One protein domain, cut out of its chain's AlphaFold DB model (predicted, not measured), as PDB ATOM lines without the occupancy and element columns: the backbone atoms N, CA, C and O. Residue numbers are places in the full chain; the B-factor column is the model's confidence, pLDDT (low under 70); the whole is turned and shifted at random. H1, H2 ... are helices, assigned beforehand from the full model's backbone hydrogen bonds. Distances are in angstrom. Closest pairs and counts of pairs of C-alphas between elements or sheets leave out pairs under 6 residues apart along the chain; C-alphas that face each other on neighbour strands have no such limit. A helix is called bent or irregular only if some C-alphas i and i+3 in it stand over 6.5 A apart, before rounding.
ATOM      1  N   PHE A 166     228.405 139.342 230.634       80.06
ATOM      2  CA  PHE A 166     229.814 139.412 230.260       80.06
ATOM      3  C   PHE A 166     230.044 140.318 229.041       80.06
ATOM      4  O   PHE A 166     230.945 141.154 229.072       80.06
ATOM      5  N   PHE A 167     229.222 140.215 227.991       76.25
ATOM      6  CA  PHE A 167     229.302 141.103 226.826       76.25
ATOM      7  C   PHE A 167     228.985 142.559 227.164       76.25
ATOM      8  O   PHE A 167     229.624 143.449 226.608       76.25
ATOM      9  N   VAL A 168     228.049 142.827 228.073       81.00
ATOM     10  CA  VAL A 168     227.740 144.190 228.536       81.00
ATOM     11  C   VAL A 168     228.928 144.777 229.297       81.00
ATOM     12  O   VAL A 168     229.338 145.910 229.029       81.00
ATOM     13  N   VAL A 169     229.545 144.002 230.193       90.31
ATOM     14  CA  VAL A 169     230.755 144.424 230.914       90.31
ATOM     15  C   VAL A 169     231.913 144.648 229.938       90.31
ATOM     16  O   VAL A 169     232.536 145.706 229.949       90.31
ATOM     17  N   LEU A 170     232.174 143.706 229.032       83.06
ATOM     18  CA  LEU A 170     233.243 143.830 228.042       83.06
ATOM     19  C   LEU A 170     233.002 145.004 227.086       83.06
ATOM     20  O   LEU A 170     233.923 145.767 226.807       83.06
ATOM     21  N   GLY A 171     231.765 145.180 226.623       83.25
ATOM     22  CA  GLY A 171     231.347 146.290 225.777       83.25
ATOM     23  C   GLY A 171     231.557 147.630 226.471       83.25
ATOM     24  O   GLY A 171     232.209 148.505 225.911       83.25
ATOM     25  N   SER A 172     231.083 147.784 227.709       90.38
ATOM     26  CA  SER A 172     231.270 149.022 228.483       90.38
ATOM     27  C   SER A 172     232.748 149.355 228.731       90.38
ATOM     28  O   SER A 172     233.145 150.511 228.571       90.38
ATOM     29  N   LEU A 173     233.593 148.355 229.007       91.12
ATOM     30  CA  LEU A 173     235.048 148.540 229.074       91.12
ATOM     31  C   LEU A 173     235.646 148.933 227.716       91.12
ATOM     32  O   LEU A 173     236.508 149.811 227.658       91.12
ATOM     33  N   ALA A 174     235.184 148.323 226.621       88.44
ATOM     34  CA  ALA A 174     235.654 148.625 225.272       88.44
ATOM     35  C   ALA A 174     235.345 150.073 224.862       88.44
ATOM     36  O   ALA A 174     236.202 150.727 224.269       88.44
ATOM     37  N   TRP A 175     234.178 150.607 225.237       90.19
ATOM     38  CA  TRP A 175     233.857 152.027 225.060       90.19
ATOM     39  C   TRP A 175     234.871 152.929 225.775       90.19
ATOM     40  O   TRP A 175     235.403 153.861 225.169       90.19
ATOM     41  N   GLY A 176     235.200 152.614 227.032       90.38
ATOM     42  CA  GLY A 176     236.213 153.342 227.799       90.38
ATOM     43  C   GLY A 176     237.605 153.267 227.165       90.38
ATOM     44  O   GLY A 176     238.272 154.288 227.008       90.38
ATOM     45  N   MET A 177     238.021 152.078 226.727       89.19
ATOM     46  CA  MET A 177     239.295 151.869 226.033       89.19
ATOM     47  C   MET A 177     239.363 152.612 224.694       89.19
ATOM     48  O   MET A 177     240.408 153.173 224.368       89.19
ATOM     49  N   GLY A 178     238.266 152.662 223.937       91.31
ATOM     50  CA  GLY A 178     238.181 153.415 222.684       91.31
ATOM     51  C   GLY A 178     238.354 154.919 222.905       91.31
ATOM     52  O   GLY A 178     239.182 155.552 222.248       91.31
ATOM     53  N   LEU A 179     237.649 155.478 223.892       90.88
ATOM     54  CA  LEU A 179     237.798 156.878 224.303       90.88
ATOM     55  C   LEU A 179     239.222 157.180 224.785       90.88
ATOM     56  O   LEU A 179     239.818 158.178 224.376       90.88
ATOM     57  N   PHE A 180     239.791 156.304 225.614       92.69
ATOM     58  CA  PHE A 180     241.150 156.461 226.125       92.69
ATOM     59  C   PHE A 180     242.200 156.380 225.010       92.69
ATOM     60  O   PHE A 180     243.143 157.169 224.989       92.69
ATOM     61  N   SER A 181     242.017 155.479 224.044       90.81
ATOM     62  CA  SER A 181     242.884 155.357 222.871       90.81
ATOM     63  C   SER A 181     242.888 156.641 222.036       90.81
ATOM     64  O   SER A 181     243.959 157.176 221.742       90.81
ATOM     65  N   LEU A 182     241.708 157.195 221.731       93.12
ATOM     66  CA  LEU A 182     241.584 158.473 221.023       93.12
ATOM     67  C   LEU A 182     242.224 159.619 221.812       93.12
ATOM     68  O   LEU A 182     242.974 160.421 221.250       93.12
ATOM     69  N   TRP A 183     241.990 159.664 223.125       93.81
ATOM     70  CA  TRP A 183     242.608 160.653 224.002       93.81
ATOM     71  C   TRP A 183     244.136 160.574 223.957       93.81
ATOM     72  O   TRP A 183     244.783 161.608 223.795       93.81
ATOM     73  N   LEU A 184     244.735 159.382 224.033       92.69
ATOM     74  CA  LEU A 184     246.190 159.204 223.969       92.69
ATOM     75  C   LEU A 184     246.781 159.687 222.640       92.69
ATOM     76  O   LEU A 184     247.799 160.387 222.639       92.69
ATOM     77  N   VAL A 185     246.154 159.335 221.515       91.19
ATOM     78  CA  VAL A 185     246.632 159.716 220.178       91.19
ATOM     79  C   VAL A 185     246.580 161.234 220.005       91.19
ATOM     80  O   VAL A 185     247.603 161.853 219.697       91.19
ATOM     81  N   HIS A 186     245.430 161.850 220.281       93.50
ATOM     82  CA  HIS A 186     245.240 163.286 220.087       93.50
ATOM     83  C   HIS A 186     245.992 164.131 221.124       93.50
ATOM     84  O   HIS A 186     246.583 165.153 220.769       93.50
ATOM     85  N   SER A 187     246.074 163.697 222.385       92.69
ATOM     86  CA  SER A 187     246.880 164.391 223.405       92.69
ATOM     87  C   SER A 187     248.374 164.339 223.083       92.69
ATOM     88  O   SER A 187     249.074 165.346 223.221       92.69
ATOM     89  N   THR A 188     248.873 163.203 222.585       91.56
ATOM     90  CA  THR A 188     250.270 163.073 222.156       91.56
ATOM     91  C   THR A 188     250.556 163.937 220.932       91.56
ATOM     92  O   THR A 188     251.613 164.568 220.881       91.56
ATOM     93  N   ALA A 189     249.631 164.012 219.971       92.00
ATOM     94  CA  ALA A 189     249.760 164.880 218.803       92.00
ATOM     95  C   ALA A 189     249.861 166.365 219.197       92.00
ATOM     96  O   ALA A 189     250.743 167.063 218.695       92.00
ATOM     97  N   ILE A 190     249.041 166.819 220.156       94.38
ATOM     98  CA  ILE A 190     249.087 168.186 220.702       94.38
ATOM     99  C   ILE A 190     250.398 168.430 221.456       94.38
ATOM    100  O   ILE A 190     251.109 169.392 221.162       94.38
ATOM    101  N   ARG A 191     250.755 167.543 222.397       94.12
ATOM    102  CA  ARG A 191     251.946 167.700 223.248       94.12
ATOM    103  C   ARG A 191     253.242 167.690 222.444       94.12
ATOM    104  O   ARG A 191     254.144 168.465 222.739       94.12
ATOM    105  N   LYS A 192     253.345 166.807 221.449       92.44
ATOM    106  CA  LYS A 192     254.543 166.655 220.609       92.44
ATOM    107  C   LYS A 192     254.500 167.506 219.337       92.44
ATOM    108  O   LYS A 192     255.403 167.362 218.522       92.44
ATOM    109  N   ARG A 193     253.466 168.343 219.148       88.81
ATOM    110  CA  ARG A 193     253.257 169.176 217.946       88.81
ATOM    111  C   ARG A 193     253.487 168.397 216.644       88.81
ATOM    112  O   ARG A 193     254.129 168.886 215.719       88.81
ATOM    113  N   ARG A 194     252.984 167.159 216.588       83.12
ATOM    114  CA  ARG A 194     253.089 166.320 215.384       83.12
ATOM    115  C   ARG A 194     252.252 166.927 214.252       83.12
ATOM    116  O   ARG A 194     251.425 167.809 214.501       83.12
ATOM    117  N   GLY A 195     252.486 166.471 213.020       79.00
ATOM    118  CA  GLY A 195     251.691 166.888 211.861       79.00
ATOM    119  C   GLY A 195     250.197 166.833 212.189       79.00
ATOM    120  O   GLY A 195     249.741 165.858 212.780       79.00
ATOM    121  N   GLU A 196     249.481 167.919 211.883       87.25
ATOM    122  CA  GLU A 196     248.036 168.082 212.128       87.25
ATOM    123  C   GLU A 196     247.590 168.217 213.600       87.25
ATOM    124  O   GLU A 196     246.418 168.014 213.929       87.25
ATOM    125  N   TRP A 197     248.473 168.653 214.509       91.38
ATOM    126  CA  TRP A 197     248.108 168.918 215.915       91.38
ATOM    127  C   TRP A 197     246.883 169.840 216.078       91.38
ATOM    128  O   TRP A 197     246.136 169.696 217.046       91.38
ATOM    129  N   GLY A 198     246.649 170.759 215.131       91.75
ATOM    130  CA  GLY A 198     245.484 171.649 215.132       91.75
ATOM    131  C   GLY A 198     244.155 170.890 215.060       91.75
ATOM    132  O   GLY A 198     243.236 171.199 215.816       91.75
ATOM    133  N   LEU A 199     244.071 169.830 214.246       92.12
ATOM    134  CA  LEU A 199     242.873 168.985 214.149       92.12
ATOM    135  C   LEU A 199     242.595 168.231 215.454       92.12
ATOM    136  O   LEU A 199     241.444 168.015 215.820       92.12
ATOM    137  N   SER A 200     243.645 167.891 216.204       93.88
ATOM    138  CA  SER A 200     243.497 167.256 217.518       93.88
ATOM    139  C   SER A 200     242.895 168.204 218.563       93.88
ATOM    140  O   SER A 200     242.175 167.756 219.451       93.88
ATOM    141  N   VAL A 201     243.140 169.515 218.457       94.81
ATOM    142  CA  VAL A 201     242.464 170.518 219.302       94.81
ATOM    143  C   VAL A 201     240.988 170.613 218.927       94.81
ATOM    144  O   VAL A 201     240.131 170.575 219.807       94.81
ATOM    145  N   VAL A 202     240.692 170.670 217.625       94.56
ATOM    146  CA  VAL A 202     239.316 170.684 217.105       94.56
ATOM    147  C   VAL A 202     238.537 169.462 217.601       94.56
ATOM    148  O   VAL A 202     237.424 169.617 218.093       94.56
ATOM    149  N   PHE A 203     239.143 168.272 217.580       93.25
ATOM    150  CA  PHE A 203     238.553 167.054 218.143       93.25
ATOM    151  C   PHE A 203     238.081 167.246 219.593       93.25
ATOM    152  O   PHE A 203     236.916 166.991 219.894       93.25
ATOM    153  N   PHE A 204     238.941 167.746 220.488       94.75
ATOM    154  CA  PHE A 204     238.559 167.949 221.891       94.75
ATOM    155  C   PHE A 204     237.464 169.003 222.067       94.75
ATOM    156  O   PHE A 204     236.572 168.811 222.895       94.75
ATOM    157  N   VAL A 205     237.485 170.076 221.272       95.25
ATOM    158  CA  VAL A 205     236.408 171.079 221.263       95.25
ATOM    159  C   VAL A 205     235.074 170.428 220.894       95.25
ATOM    160  O   VAL A 205     234.080 170.648 221.582       95.25
ATOM    161  N   PHE A 206     235.054 169.570 219.871       93.12
ATOM    162  CA  PHE A 206     233.846 168.857 219.458       93.12
ATOM    163  C   PHE A 206     233.383 167.794 220.456       93.12
ATOM    164  O   PHE A 206     232.180 167.599 220.607       93.12
ATOM    165  N   VAL A 207     234.298 167.149 221.185       92.69
ATOM    166  CA  VAL A 207     233.934 166.245 222.290       92.69
ATOM    167  C   VAL A 207     233.222 167.019 223.400       92.69
ATOM    168  O   VAL A 207     232.146 166.613 223.832       92.69
ATOM    169  N   VAL A 208     233.774 168.158 223.830       93.88
ATOM    170  CA  VAL A 208     233.143 169.009 224.855       93.88
ATOM    171  C   VAL A 208     231.799 169.548 224.362       93.88
ATOM    172  O   VAL A 208     230.808 169.472 225.085       93.88
ATOM    173  N   PHE A 209     231.743 170.026 223.117       93.75
ATOM    174  CA  PHE A 209     230.503 170.460 222.478       93.75
ATOM    175  C   PHE A 209     229.453 169.342 222.459       93.75
ATOM    176  O   PHE A 209     228.317 169.580 222.854       93.75
ATOM    177  N   GLY A 210     229.832 168.119 222.084       92.06
ATOM    178  CA  GLY A 210     228.940 166.960 222.062       92.06
ATOM    179  C   GLY A 210     228.401 166.592 223.446       92.06
ATOM    180  O   GLY A 210     227.211 166.318 223.578       92.06
ATOM    181  N   VAL A 211     229.235 166.649 224.492       92.00
ATOM    182  CA  VAL A 211     228.794 166.415 225.880       92.00
ATOM    183  C   VAL A 211     227.779 167.473 226.319       92.00
ATOM    184  O   VAL A 211     226.754 167.126 226.901       92.00
ATOM    185  N   ILE A 212     228.025 168.749 226.009       92.19
ATOM    186  CA  ILE A 212     227.107 169.849 226.343       92.19
ATOM    187  C   ILE A 212     225.796 169.720 225.556       92.19
ATOM    188  O   ILE A 212     224.720 169.796 226.146       92.19
ATOM    189  N   ALA A 213     225.869 169.473 224.247       92.69
ATOM    190  CA  ALA A 213     224.700 169.278 223.391       92.69
ATOM    191  C   ALA A 213     223.883 168.040 223.799       92.69
ATOM    192  O   ALA A 213     222.657 168.033 223.676       92.69
ATOM    193  N   GLY A 214     224.534 167.007 224.342       90.44
ATOM    194  CA  GLY A 214     223.885 165.803 224.857       90.44
ATOM    195  C   GLY A 214     222.886 166.072 225.988       90.44
ATOM    196  O   GLY A 214     221.871 165.386 226.063       90.44
ATOM    197  N   TYR A 215     223.092 167.109 226.808       88.69
ATOM    198  CA  TYR A 215     222.137 167.493 227.862       88.69
ATOM    199  C   TYR A 215     220.768 167.938 227.329       88.69
ATOM    200  O   TYR A 215     219.785 167.923 228.073       88.69
ATOM    201  N   GLY A 216     220.684 168.344 226.060       87.19
ATOM    202  CA  GLY A 216     219.420 168.687 225.410       87.19
ATOM    203  C   GLY A 216     218.610 167.484 224.931       87.19
ATOM    204  O   GLY A 216     217.447 167.651 224.567       87.19
ATOM    205  N   PHE A 217     219.185 166.277 224.945       85.88
ATOM    206  CA  PHE A 217     218.517 165.079 224.449       85.88
ATOM    207  C   PHE A 217     217.277 164.746 225.294       85.88
ATOM    208  O   PHE A 217     217.375 164.471 226.490       85.88
ATOM    209  N   GLY A 218     216.097 164.789 224.668       81.19
ATOM    210  CA  GLY A 218     214.811 164.530 225.329       81.19
ATOM    211  C   GLY A 218     214.349 165.625 226.300       81.19
ATOM    212  O   GLY A 218     213.365 165.430 227.014       81.19
ATOM    213  N   ASN A 219     215.033 166.773 226.350       81.06
ATOM    214  CA  ASN A 219     214.698 167.869 227.253       81.06
ATOM    215  C   ASN A 219     213.984 169.007 226.514       81.06
ATOM    216  O   ASN A 219     214.603 169.950 226.028       81.06
ATOM    217  N   GLU A 220     212.653 168.947 226.471       81.31
ATOM    218  CA  GLU A 220     211.826 169.964 225.804       81.31
ATOM    219  C   GLU A 220     211.641 171.248 226.631       81.31
ATOM    220  O   GLU A 220     211.169 172.260 226.119       81.31
ATOM    221  N   ARG A 221     212.015 171.235 227.918       82.06
ATOM    222  CA  ARG A 221     211.766 172.356 228.842       82.06
ATOM    223  C   ARG A 221     212.828 173.446 228.765       82.06
ATOM    224  O   ARG A 221     212.562 174.587 229.137       82.06
ATOM    225  N   VAL A 222     214.032 173.104 228.314       88.19
ATOM    226  CA  VAL A 222     215.181 174.014 228.282       88.19
ATOM    227  C   VAL A 222     215.529 174.331 226.830       88.19
ATOM    228  O   VAL A 222     216.257 173.589 226.175       88.19
ATOM    229  N   ALA A 223     215.018 175.463 226.335       88.19
ATOM    230  CA  ALA A 223     215.106 175.842 224.922       88.19
ATOM    231  C   ALA A 223     216.547 175.891 224.381       88.19
ATOM    232  O   ALA A 223     216.809 175.400 223.289       88.19
ATOM    233  N   TRP A 224     217.500 176.432 225.150       89.38
ATOM    234  CA  TRP A 224     218.896 176.508 224.705       89.38
ATOM    235  C   TRP A 224     219.548 175.123 224.591       89.38
ATOM    236  O   TRP A 224     220.285 174.878 223.642       89.38
ATOM    237  N   ALA A 225     219.248 174.204 225.516       89.56
ATOM    238  CA  ALA A 225     219.805 172.856 225.506       89.56
ATOM    239  C   ALA A 225     219.246 172.052 224.329       89.56
ATOM    240  O   ALA A 225     220.017 171.432 223.599       89.56
ATOM    241  N   LYS A 226     217.929 172.137 224.088       90.88
ATOM    242  CA  LYS A 226     217.284 171.547 222.909       90.88
ATOM    243  C   LYS A 226     217.893 172.085 221.613       90.88
ATOM    244  O   LYS A 226     218.339 171.300 220.792       90.88
ATOM    245  N   ASN A 227     217.990 173.407 221.457       92.19
ATOM    246  CA  ASN A 227     218.536 174.008 220.235       92.19
ATOM    247  C   ASN A 227     219.994 173.591 219.977       92.19
ATOM    248  O   ASN A 227     220.379 173.388 218.828       92.19
ATOM    249  N   LEU A 228     220.811 173.450 221.028       92.38
ATOM    250  CA  LEU A 228     222.172 172.922 220.899       92.38
ATOM    251  C   LEU A 228     222.186 171.442 220.498       92.38
ATOM    252  O   LEU A 228     223.041 171.047 219.706       92.38
ATOM    253  N   ASN A 229     221.260 170.636 221.023       93.88
ATOM    254  CA  ASN A 229     221.102 169.239 220.627       93.88
ATOM    255  C   ASN A 229     220.690 169.118 219.156       93.88
ATOM    256  O   ASN A 229     221.365 168.416 218.411       93.88
ATOM    257  N   ASP A 230     219.667 169.862 218.733       92.69
ATOM    258  CA  ASP A 230     219.191 169.902 217.347       92.69
ATOM    259  C   ASP A 230     220.323 170.353 216.405       92.69
ATOM    260  O   ASP A 230     220.569 169.731 215.372       92.69
ATOM    261  N   LEU A 231     221.089 171.389 216.779       93.12
ATOM    262  CA  LEU A 231     222.265 171.833 216.021       93.12
ATOM    263  C   LEU A 231     223.297 170.711 215.867       93.12
ATOM    264  O   LEU A 231     223.735 170.418 214.756       93.12
ATOM    265  N   ALA A 232     223.686 170.079 216.973       93.31
ATOM    266  CA  ALA A 232     224.687 169.021 216.958       93.31
ATOM    267  C   ALA A 232     224.207 167.774 216.197       93.31
ATOM    268  O   ALA A 232     224.994 167.141 215.491       93.31
ATOM    269  N   PHE A 233     222.933 167.413 216.334       90.94
ATOM    270  CA  PHE A 233     222.389 166.171 215.807       90.94
ATOM    271  C   PHE A 233     221.813 166.348 214.400       90.94
ATOM    272  O   PHE A 233     222.376 165.809 213.446       90.94
ATOM    273  N   ASP A 234     220.752 167.136 214.243       91.56
ATOM    274  CA  ASP A 234     220.006 167.254 212.985       91.56
ATOM    275  C   ASP A 234     220.760 168.047 211.917       91.56
ATOM    276  O   ASP A 234     220.660 167.738 210.730       91.56
ATOM    277  N   TYR A 235     221.537 169.053 212.324       92.94
ATOM    278  CA  TYR A 235     222.214 169.947 211.379       92.94
ATOM    279  C   TYR A 235     223.692 169.622 211.153       92.94
ATOM    280  O   TYR A 235     224.253 170.030 210.137       92.94
ATOM    281  N   MET A 236     224.330 168.877 212.057       92.50
ATOM    282  CA  MET A 236     225.731 168.479 211.913       92.50
ATOM    283  C   MET A 236     225.863 166.968 211.716       92.50
ATOM    284  O   MET A 236     226.299 166.525 210.650       92.50
ATOM    285  N   LEU A 237     225.486 166.163 212.711       91.31
ATOM    286  CA  LEU A 237     225.728 164.719 212.700       91.31
ATOM    287  C   LEU A 237     224.960 164.005 211.581       91.31
ATOM    288  O   LEU A 237     225.556 163.210 210.854       91.31
ATOM    289  N   VAL A 238     223.672 164.305 211.396       94.00
ATOM    290  CA  VAL A 238     222.824 163.658 210.382       94.00
ATOM    291  C   VAL A 238     223.321 163.939 208.951       94.00
ATOM    292  O   VAL A 238     223.547 162.969 208.217       94.00
ATOM    293  N   PRO A 239     223.584 165.195 208.528       94.75
ATOM    294  CA  PRO A 239     224.132 165.471 207.202       94.75
ATOM    295  C   PRO A 239     225.524 164.869 206.990       94.75
ATOM    296  O   PRO A 239     225.774 164.293 205.935       94.75
ATOM    297  N   MET A 240     226.415 164.925 207.989       92.69
ATOM    298  CA  MET A 240     227.738 164.289 207.894       92.69
ATOM    299  C   MET A 240     227.643 162.762 207.769       92.69
ATOM    300  O   MET A 240     228.382 162.151 207.001       92.69
ATOM    301  N   GLY A 241     226.708 162.128 208.477       93.19
ATOM    302  CA  GLY A 241     226.411 160.710 208.286       93.19
ATOM    303  C   GLY A 241     225.911 160.432 206.868       93.19
ATOM    304  O   GLY A 241     226.386 159.508 206.208       93.19
ATOM    305  N   SER A 242     225.001 161.271 206.363       94.25
ATOM    306  CA  SER A 242     224.450 161.161 205.009       94.25
ATOM    307  C   SER A 242     225.522 161.277 203.921       94.25
ATOM    308  O   SER A 242     225.488 160.498 202.969       94.25
ATOM    309  N   THR A 243     226.518 162.159 204.062       95.75
ATOM    310  CA  THR A 243     227.604 162.278 203.072       95.75
ATOM    311  C   THR A 243     228.478 161.027 203.027       95.75
ATOM    312  O   THR A 243     228.787 160.547 201.935       95.75
ATOM    313  N   ILE A 244     228.816 160.442 204.181       95.12
ATOM    314  CA  ILE A 244     229.572 159.183 204.254       95.12
ATOM    315  C   ILE A 244     228.766 158.046 203.621       95.12
ATOM    316  O   ILE A 244     229.297 157.307 202.792       95.12
ATOM    317  N   PHE A 245     227.478 157.924 203.958       90.31
ATOM    318  CA  PHE A 245     226.609 156.908 203.364       90.31
ATOM    319  C   PHE A 245     226.415 157.114 201.860       90.31
ATOM    320  O   PHE A 245     226.422 156.137 201.115       90.31
ATOM    321  N   SER A 246     226.300 158.357 201.391       95.62
ATOM    322  CA  SER A 246     226.198 158.680 199.967       95.62
ATOM    323  C   SER A 246     227.478 158.321 199.217       95.62
ATOM    324  O   SER A 246     227.407 157.740 198.135       95.62
ATOM    325  N   LEU A 247     228.651 158.626 199.781       95.75
ATOM    326  CA  LEU A 247     229.940 158.230 199.211       95.75
ATOM    327  C   LEU A 247     230.071 156.708 199.172       95.75
ATOM    328  O   LEU A 247     230.425 156.152 198.135       95.75
ATOM    329  N   LEU A 248     229.735 156.028 200.270       93.62
ATOM    330  CA  LEU A 248     229.751 154.570 200.343       93.62
ATOM    331  C   LEU A 248     228.824 153.958 199.286       93.62
ATOM    332  O   LEU A 248     229.255 153.088 198.535       93.62
ATOM    333  N   ALA A 249     227.590 154.452 199.169       90.06
ATOM    334  CA  ALA A 249     226.632 154.004 198.165       90.06
ATOM    335  C   ALA A 249     227.146 154.244 196.739       90.06
ATOM    336  O   ALA A 249     227.090 153.333 195.914       90.06
ATOM    337  N   PHE A 250     227.705 155.423 196.455       92.94
ATOM    338  CA  PHE A 250     228.293 155.743 195.155       92.94
ATOM    339  C   PHE A 250     229.463 154.813 194.807       92.94
ATOM    340  O   PHE A 250     229.496 154.249 193.712       92.94
ATOM    341  N   TYR A 251     230.404 154.600 195.732       91.88
ATOM    342  CA  TYR A 251     231.542 153.706 195.508       91.88
ATOM    343  C   TYR A 251     231.113 152.248 195.362       91.88
ATOM    344  O   TYR A 251     231.608 151.566 194.466       91.88
ATOM    345  N   MET A 252     230.171 151.777 196.184       88.88
ATOM    346  CA  MET A 252     229.612 150.431 196.063       88.88
ATOM    347  C   MET A 252     228.905 150.252 194.721       88.88
ATOM    348  O   MET A 252     229.179 149.274 194.035       88.88
ATOM    349  N   ALA A 253     228.065 151.204 194.303       85.88
ATOM    350  CA  ALA A 253     227.371 151.163 193.019       85.88
ATOM    351  C   ALA A 253     228.343 151.224 191.829       85.88
ATOM    352  O   ALA A 253     228.187 150.470 190.873       85.88
ATOM    353  N   SER A 254     229.379 152.064 191.891       89.25
ATOM    354  CA  SER A 254     230.421 152.169 190.859       89.25
ATOM    355  C   SER A 254     231.259 150.890 190.747       89.25
ATOM    356  O   SER A 254     231.491 150.383 189.645       89.25
ATOM    357  N   ALA A 255     231.678 150.324 191.883       86.88
ATOM    358  CA  ALA A 255     232.399 149.056 191.925       86.88
ATOM    359  C   ALA A 255     231.526 147.904 191.412       86.88
ATOM    360  O   ALA A 255     231.982 147.123 190.579       86.88
ATOM    361  N   ALA A 256     230.268 147.856 191.853       82.19
ATOM    362  CA  ALA A 256     229.253 146.917 191.404       82.19
ATOM    363  C   ALA A 256     229.011 147.026 189.897       82.19
ATOM    364  O   ALA A 256     229.096 146.025 189.208       82.19
TER     365      ALA A 256
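This is residues 166 to 256 of the 346 residues of an uncharacterized protein of Armatimonadetes bacterium (UniProt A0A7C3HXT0). Three helices joined end to end make an open, three-armed frame: H2 is the middle bar, H1 meets it in a V at one end and H3 in a second V at the other. The far parts of H1, residues 166 to 181, and of H3, residues 234 to 256, stick out free, and H1 and H3 stay apart. The printed part has 91 residues, with three named helices in the order H1, H2, H3 and no named strand; the class is all helix. The whole is loose, with a radius of gyration of the C-alphas of 17.3 A and spans of 43 by 42 by 38 A.

H1, residues 166 to 191, touches H2, residues 197 to 214, through residues 186 to 190 of H1 and 197 to 203 of H2 alone. Their closest C-alphas, those of Ile 190 and Trp 197, are 4.9 A apart. The two run opposite ways at a steep tilt of 42 degrees and form a helical hairpin. H2 touches H3, residues 223 to 256, through residues 210 to 214 of H2 and 225 to 232 of H3 alone. Their closest C-alphas, those of Ala 213 and Asn 229, are 4.5 A apart, and they run opposite ways at a steep tilt of 58 degrees. H1 and H3 are apart. In H1 and H2 every O i to N i+4 pair is within hydrogen-bond range; in H3 26 of 30 are.

H1 begins at C-alpha 166 (229.814, 139.412, 230.260) and is 36.6 A long. H2 begins at C-alpha 197 (248.108, 168.918, 215.915) and is 26.0 A long. H3, 46.5 A long, ends at C-alpha 256 (229.253, 146.917, 191.404); it is neither bent nor irregular, but only just: C-alphas 235 and 238 are 6.4 A apart.

The two C-alphas farthest apart, those of Arg 221 and Ala 256, are 48.5 A apart. The printed part has no cut. The link from H1 to H2 is tight, that from H2 to H3 is short, and no link is long. The mean pLDDT of the printed part is 90.4, and no printed residue is under 70.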